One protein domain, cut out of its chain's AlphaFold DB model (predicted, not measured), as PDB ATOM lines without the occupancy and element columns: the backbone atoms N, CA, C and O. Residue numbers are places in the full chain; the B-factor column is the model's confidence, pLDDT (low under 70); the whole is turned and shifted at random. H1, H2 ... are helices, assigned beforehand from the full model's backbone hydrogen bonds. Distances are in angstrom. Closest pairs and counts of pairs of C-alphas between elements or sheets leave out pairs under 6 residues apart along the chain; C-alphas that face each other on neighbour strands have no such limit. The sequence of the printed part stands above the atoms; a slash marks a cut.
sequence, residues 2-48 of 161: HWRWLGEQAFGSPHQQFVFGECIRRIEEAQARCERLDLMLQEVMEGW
ATOM      1  N   HIS A   2     158.955  88.725 102.374       87.31
ATOM      2  CA  HIS A   2     157.735  88.031 101.914       87.31
ATOM      3  C   HIS A   2     157.466  88.125 100.395       87.31
ATOM      4  O   HIS A   2     157.011  87.153  99.811       87.31
ATOM      5  N   TRP A   3     157.801  89.244  99.735       88.69
ATOM      6  CA  TRP A   3     157.594  89.415  98.283       88.69
ATOM      7  C   TRP A   3     158.308  88.377  97.420       88.69
ATOM      8  O   TRP A   3     157.748  87.878  96.454       88.69
ATOM      9  N   ARG A   4     159.528  88.005  97.818       90.88
ATOM     10  CA  ARG A   4     160.292  86.947  97.157       90.88
ATOM     11  C   ARG A   4     159.567  85.603  97.236       90.88
ATOM     12  O   ARG A   4     159.395  84.952  96.220       90.88
ATOM     13  N   TRP A   5     159.092  85.241  98.427       93.56
ATOM     14  CA  TRP A   5     158.329  84.010  98.625       93.56
ATOM     15  C   TRP A   5     157.025  84.003  97.814       93.56
ATOM     16  O   TRP A   5     156.696  82.993  97.202       93.56
ATOM     17  N   LEU A   6     156.310  85.134  97.754       92.75
ATOM     18  CA  LEU A   6     155.106  85.271  96.925       92.75
ATOM     19  C   LEU A   6     155.411  85.100  95.430       92.75
ATOM     20  O   LEU A   6     154.644  84.447  94.732       92.75
ATOM     21  N   GLY A   7     156.534  85.639  94.950       88.50
ATOM     22  CA  GLY A   7     156.959  85.499  93.554       88.50
ATOM     23  C   GLY A   7     157.376  84.078  93.160       88.50
ATOM     24  O   GLY A   7     157.357  83.746  91.980       88.50
ATOM     25  N   GLU A   8     157.722  83.231  94.131       93.06
ATOM     26  CA  GLU A   8     158.101  81.830  93.911       93.06
ATOM     27  C   GLU A   8     156.879  80.883  93.832       93.06
ATOM     28  O   GLU A   8     157.045  79.692  93.565       93.06
ATOM     29  N   GLN A   9     155.650  81.375  94.045       94.00
ATOM     30  CA  GLN A   9     154.444  80.536  94.014       94.00
ATOM     31  C   GLN A   9     153.985  80.233  92.580       94.00
ATOM     32  O   GLN A   9     153.768  81.138  91.769       94.00
ATOM     33  N   ALA A  10     153.762  78.947  92.298       93.69
ATOM     34  CA  ALA A  10     153.242  78.455  91.028       93.69
ATOM     35  C   ALA A  10     152.027  77.547  91.253       93.69
ATOM     36  O   ALA A  10     152.045  76.669  92.118       93.69
ATOM     37  N   PHE A  11     150.979  77.735  90.452       95.62
ATOM     38  CA  PHE A  11     149.746  76.952  90.519       95.62
ATOM     39  C   PHE A  11     149.577  76.075  89.277       95.62
ATOM     40  O   PHE A  11     149.927  76.468  88.167       95.62
ATOM     41  N   GLY A  12     148.991  74.887  89.457       94.81
ATOM     42  CA  GLY A  12     148.771  73.936  88.359       94.81
ATOM     43  C   GLY A  12     147.739  74.398  87.320       94.81
ATOM     44  O   GLY A  12     147.747  73.908  86.195       94.81
ATOM     45  N   SER A  13     146.860  75.345  87.672       96.81
ATOM     46  CA  SER A  13     145.885  75.942  86.753       96.81
ATOM     47  C   SER A  13     146.314  77.353  86.321       96.81
ATOM     48  O   SER A  13     146.527  78.207  87.190       96.81
ATOM     49  N   PRO A  14     146.326  77.666  85.008       96.38
ATOM     50  CA  PRO A  14     146.607  79.018  84.517       96.38
ATOM     51  C   PRO A  14     145.667  80.090  85.086       96.38
ATOM     52  O   PRO A  14     146.087  81.215  85.347       96.38
ATOM     53  N   HIS A  15     144.401  79.742  85.340       97.88
ATOM     54  CA  HIS A  15     143.426  80.674  85.912       97.88
ATOM     55  C   HIS A  15     143.740  81.009  87.375       97.88
ATOM     56  O   HIS A  15     143.603  82.159  87.785       97.88
ATOM     57  N   GLN A  16     144.206  80.029  88.156       97.06
ATOM     58  CA  GLN A  16     144.641  80.262  89.538       97.06
ATOM     59  C   GLN A  16     145.890  81.146  89.579       97.06
ATOM     60  O   GLN A  16     145.945  82.078  90.378       97.06
ATOM     61  N   GLN A  17     146.849  80.905  88.677       96.50
ATOM     62  CA  GLN A  17     148.042  81.743  88.550       96.50
ATOM     63  C   GLN A  17     147.680  83.196  88.210       96.50
ATOM     64  O   GLN A  17     148.219  84.120  88.817       96.50
ATOM     65  N   PHE A  18     146.739  83.403  87.282       97.12
ATOM     66  CA  PHE A  18     146.257  84.737  86.917       97.12
ATOM     67  C   PHE A  18     145.619  85.460  88.111       97.12
ATOM     68  O   PHE A  18     146.038  86.562  88.454       97.12
ATOM     69  N   VAL A  19     144.664  84.820  88.798       97.56
ATOM     70  CA  VAL A  19     143.986  85.410  89.971       97.56
ATOM     71  C   VAL A  19     144.977  85.727  91.094       97.56
ATOM     72  O   VAL A  19     144.860  86.763  91.748       97.56
ATOM     73  N   PHE A  20     145.978  84.874  91.315       96.75
ATOM     74  CA  PHE A  20     147.042  85.151  92.279       96.75
ATOM     75  C   PHE A  20     147.851  86.403  91.905       96.75
ATOM     76  O   PHE A  20     148.095  87.251  92.766       96.75
ATOM     77  N   GLY A  21     148.189  86.566  90.622       95.69
ATOM     78  CA  GLY A  21     148.826  87.779  90.103       95.69
ATOM     79  C   GLY A  21     147.978  89.038  90.308       95.69
ATOM     80  O   GLY A  21     148.500  90.060  90.749       95.69
ATOM     81  N   GLU A  22     146.663  88.963  90.077       97.25
ATOM     82  CA  GLU A  22     145.731  90.071  90.355       97.25
ATOM     83  C   GLU A  22     145.698  90.441  91.846       97.25
ATOM     84  O   GLU A  22     145.704  91.618  92.209       97.25
ATOM     85  N   CYS A  23     145.708  89.443  92.734       95.75
ATOM     86  CA  CYS A  23     145.759  89.670  94.177       95.75
ATOM     87  C   CYS A  23     147.043  90.390  94.605       95.75
ATOM     88  O   CYS A  23     146.964  91.298  95.437       95.75
ATOM     89  N   ILE A  24     148.195  90.007  94.043       95.50
ATOM     90  CA  ILE A  24     149.471  90.694  94.272       95.50
ATOM     91  C   ILE A  24     149.382  92.139  93.786       95.50
ATOM     92  O   ILE A  24     149.633  93.054  94.572       95.50
ATOM     93  N   ARG A  25     148.941  92.355  92.542       95.44
ATOM     94  CA  ARG A  25     148.871  93.698  91.958       95.44
ATOM     95  C   ARG A  25     147.978  94.626  92.769       95.44
ATOM     96  O   ARG A  25     148.354  95.758  93.045       95.44
ATOM     97  N   ARG A  26     146.837  94.128  93.254       96.62
ATOM     98  CA  ARG A  26     145.943  94.890  94.139       96.62
ATOM     99  C   ARG A  26     146.644  95.363  95.418       96.62
ATOM    100  O   ARG A  26     146.353  96.453  95.908       96.62
ATOM    101  N   ILE A  27     147.534  94.548  95.987       95.62
ATOM    102  CA  ILE A  27     148.320  94.929  97.169       95.62
ATOM    103  C   ILE A  27     149.354  95.991  96.789       95.62
ATOM    104  O   ILE A  27     149.456  96.995  97.489       95.62
ATOM    105  N   GLU A  28     150.080  95.799  95.689       95.12
ATOM    106  CA  GLU A  28     151.086  96.751  95.200       95.12
ATOM    107  C   GLU A  28     150.464  98.117  94.877       95.12
ATOM    108  O   GLU A  28     150.971  99.152  95.301       95.12
ATOM    109  N   GLU A  29     149.311  98.140  94.211       97.25
ATOM    110  CA  GLU A  29     148.559  99.362  93.914       97.25
ATOM    111  C   GLU A  29     148.104 100.082  95.186       97.25
ATOM    112  O   GLU A  29     148.196 101.311  95.279       97.25
ATOM    113  N   ALA A  30     147.623  99.330  96.180       96.69
ATOM    114  CA  ALA A  30     147.232  99.889  97.467       96.69
ATOM    115  C   ALA A  30     148.438 100.472  98.217       96.69
ATOM    116  O   ALA A  30     148.330 101.570  98.760       96.69
ATOM    117  N   GLN A  31     149.583  99.783  98.207       95.88
ATOM    118  CA  GLN A  31     150.828 100.273  98.804       95.88
ATOM    119  C   GLN A  31     151.316 101.542  98.110       95.88
ATOM    120  O   GLN A  31     151.524 102.552  98.777       95.88
ATOM    121  N   ALA A  32     151.377 101.540  96.779       96.62
ATOM    122  CA  ALA A  32     151.768 102.710  96.002       96.62
ATOM    123  C   ALA A  32     150.817 103.893  96.239       96.62
ATOM    124  O   ALA A  32     151.238 105.049  96.242       96.62
ATOM    125  N   ARG A  33     149.518 103.638  96.453       97.38
ATOM    126  CA  ARG A  33     148.562 104.688  96.826       97.38
ATOM    127  C   ARG A  33     148.847 105.250  98.217       97.38
ATOM    128  O   ARG A  33     148.807 106.467  98.361       97.38
ATOM    129  N   CYS A  34     149.130 104.403  99.206       96.00
ATOM    130  CA  CYS A  34     149.521 104.863 100.541       96.00
ATOM    131  C   CYS A  34     150.788 105.721 100.476       96.00
ATOM    132  O   CYS A  34     150.782 106.827 100.996       96.00
ATOM    133  N   GLU A  35     151.820 105.273  99.759       95.69
ATOM    134  CA  GLU A  35     153.075 106.021  99.601       95.69
ATOM    135  C   GLU A  35     152.854 107.399  98.966       95.69
ATOM    136  O   GLU A  35     153.365 108.398  99.465       95.69
ATOM    137  N   ARG A  36     152.037 107.486  97.906       97.06
ATOM    138  CA  ARG A  36     151.695 108.779  97.287       97.06
ATOM    139  C   ARG A  36     150.977 109.722  98.253       97.06
ATOM    140  O   ARG A  36     151.255 110.917  98.247       97.06
ATOM    141  N   LEU A  37     150.052 109.201  99.060       95.56
ATOM    142  CA  LEU A  37     149.325 110.003 100.047       95.56
ATOM    143  C   LEU A  37     150.227 110.431 101.208       95.56
ATOM    144  O   LEU A  37     150.129 111.569 101.655       95.56
ATOM    145  N   ASP A  38     151.133 109.562 101.657       93.75
ATOM    146  CA  ASP A  38     152.110 109.887 102.696       93.75
ATOM    147  C   ASP A  38     153.061 111.001 102.239       93.75
ATOM    148  O   ASP A  38     153.322 111.932 103.002       93.75
ATOM    149  N   LEU A  39     153.536 110.950 100.989       94.50
ATOM    150  CA  LEU A  39     154.367 112.009 100.404       94.50
ATOM    151  C   LEU A  39     153.607 113.336 100.298       94.50
ATOM    152  O   LEU A  39     154.132 114.374 100.691       94.50
ATOM    153  N   MET A  40     152.355 113.301  99.839       95.12
ATOM    154  CA  MET A  40     151.514 114.500  99.765       95.12
ATOM    155  C   MET A  40     151.258 115.102 101.153       95.12
ATOM    156  O   MET A  40     151.334 116.316 101.327       95.12
ATOM    157  N   LEU A  41     151.014 114.267 102.168       93.69
ATOM    158  CA  LEU A  41     150.883 114.736 103.547       93.69
ATOM    159  C   LEU A  41     152.169 115.409 104.027       93.69
ATOM    160  O   LEU A  41     152.089 116.472 104.633       93.69
ATOM    161  N   GLN A  42     153.339 114.825 103.751       92.06
ATOM    162  CA  GLN A  42     154.629 115.425 104.106       92.06
ATOM    163  C   GLN A  42     154.829 116.797 103.453       92.06
ATOM    164  O   GLN A  42     155.244 117.722 104.145       92.06
ATOM    165  N   GLU A  43     154.472 116.948 102.179       94.69
ATOM    166  CA  GLU A  43     154.536 118.227 101.463       94.69
ATOM    167  C   GLU A  43     153.620 119.283 102.106       94.69
ATOM    168  O   GLU A  43     154.054 120.395 102.412       94.69
ATOM    169  N   VAL A  44     152.370 118.924 102.422       94.12
ATOM    170  CA  VAL A  44     151.429 119.830 103.111       94.12
ATOM    171  C   VAL A  44     151.969 120.278 104.473       94.12
ATOM    172  O   VAL A  44     151.750 121.424 104.879       94.12
ATOM    173  N   MET A  45     152.701 119.410 105.182       93.69
ATOM    174  CA  MET A  45     153.285 119.759 106.479       93.69
ATOM    175  C   MET A  45     154.313 120.893 106.400       93.69
ATOM    176  O   MET A  45     154.524 121.555 107.416       93.69
ATOM    177  N   GLU A  46     154.960 121.131 105.259       91.00
ATOM    178  CA  GLU A  46     155.981 122.182 105.133       91.00
ATOM    179  C   GLU A  46     155.376 123.592 105.214       91.00
ATOM    180  O   GLU A  46     155.999 124.500 105.765       91.00
ATOM    181  N   GLY A  47     154.141 123.764 104.730       91.88
ATOM    182  CA  GLY A  47     153.427 125.046 104.724       91.88
ATOM    183  C   GLY A  47     152.388 125.216 105.834       91.88
ATOM    184  O   GLY A  47     151.826 126.302 105.992       91.88
ATOM    185  N   TRP A  48     152.088 124.168 106.606       95.25
ATOM    186  CA  TRP A  48     151.017 124.225 107.597       95.25
ATOM    187  C   TRP A  48     151.476 124.862 108.915       95.25
ATOM    188  O   TRP A  48     152.376 124.366 109.590       95.25
TER     189      TRP A  48
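What this domain is: This is residues 2 to 48 of the 161 residues of the protein "Transposase IS116/IS110/IS902 family protein" of Mesorhizobium tianshanense (UniProt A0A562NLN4). One long, nearly straight helix, H2, makes the length of the model, and at its first end a short link folds back to hold a small helix, H1, near it, in the shape of a hook. Residues 25 to 48, of which 25 to 47 belong to H2, stick out free. The printed part has 47 residues with two named helices, H1 then H2, and no named strand; its class is all helix. It is extended, a rod spanning 54 by 18 by 6 A, with a radius of gyration of the C-alphas of 16.4 A.

How they stand to each other: H2, residues 14 to 47, is near H1, residues 2 to 7, with 6 pairs of C-alphas within 10 A; their closest C-alphas are 8.3 A apart. In H1 every O i to N i+4 pair is within hydrogen-bond range; in H2, 28 of 30 are.

Where its parts are: H2 measures 50.7 A from C-alpha 14 at (146.607, 79.018, 84.517) to C-alpha 47 at (153.427, 125.046, 104.724). H1 measures 8.8 A and begins at C-alpha 2, (157.735, 88.031, 101.914).

The domain as a whole: The C-alphas of Gly 12 and Trp 48, the two farthest apart, are 53.9 A apart. The link from H1 to H2, 6 residues, is short. The printed part has no cut, and no printed residue is under 70 in pLDDT.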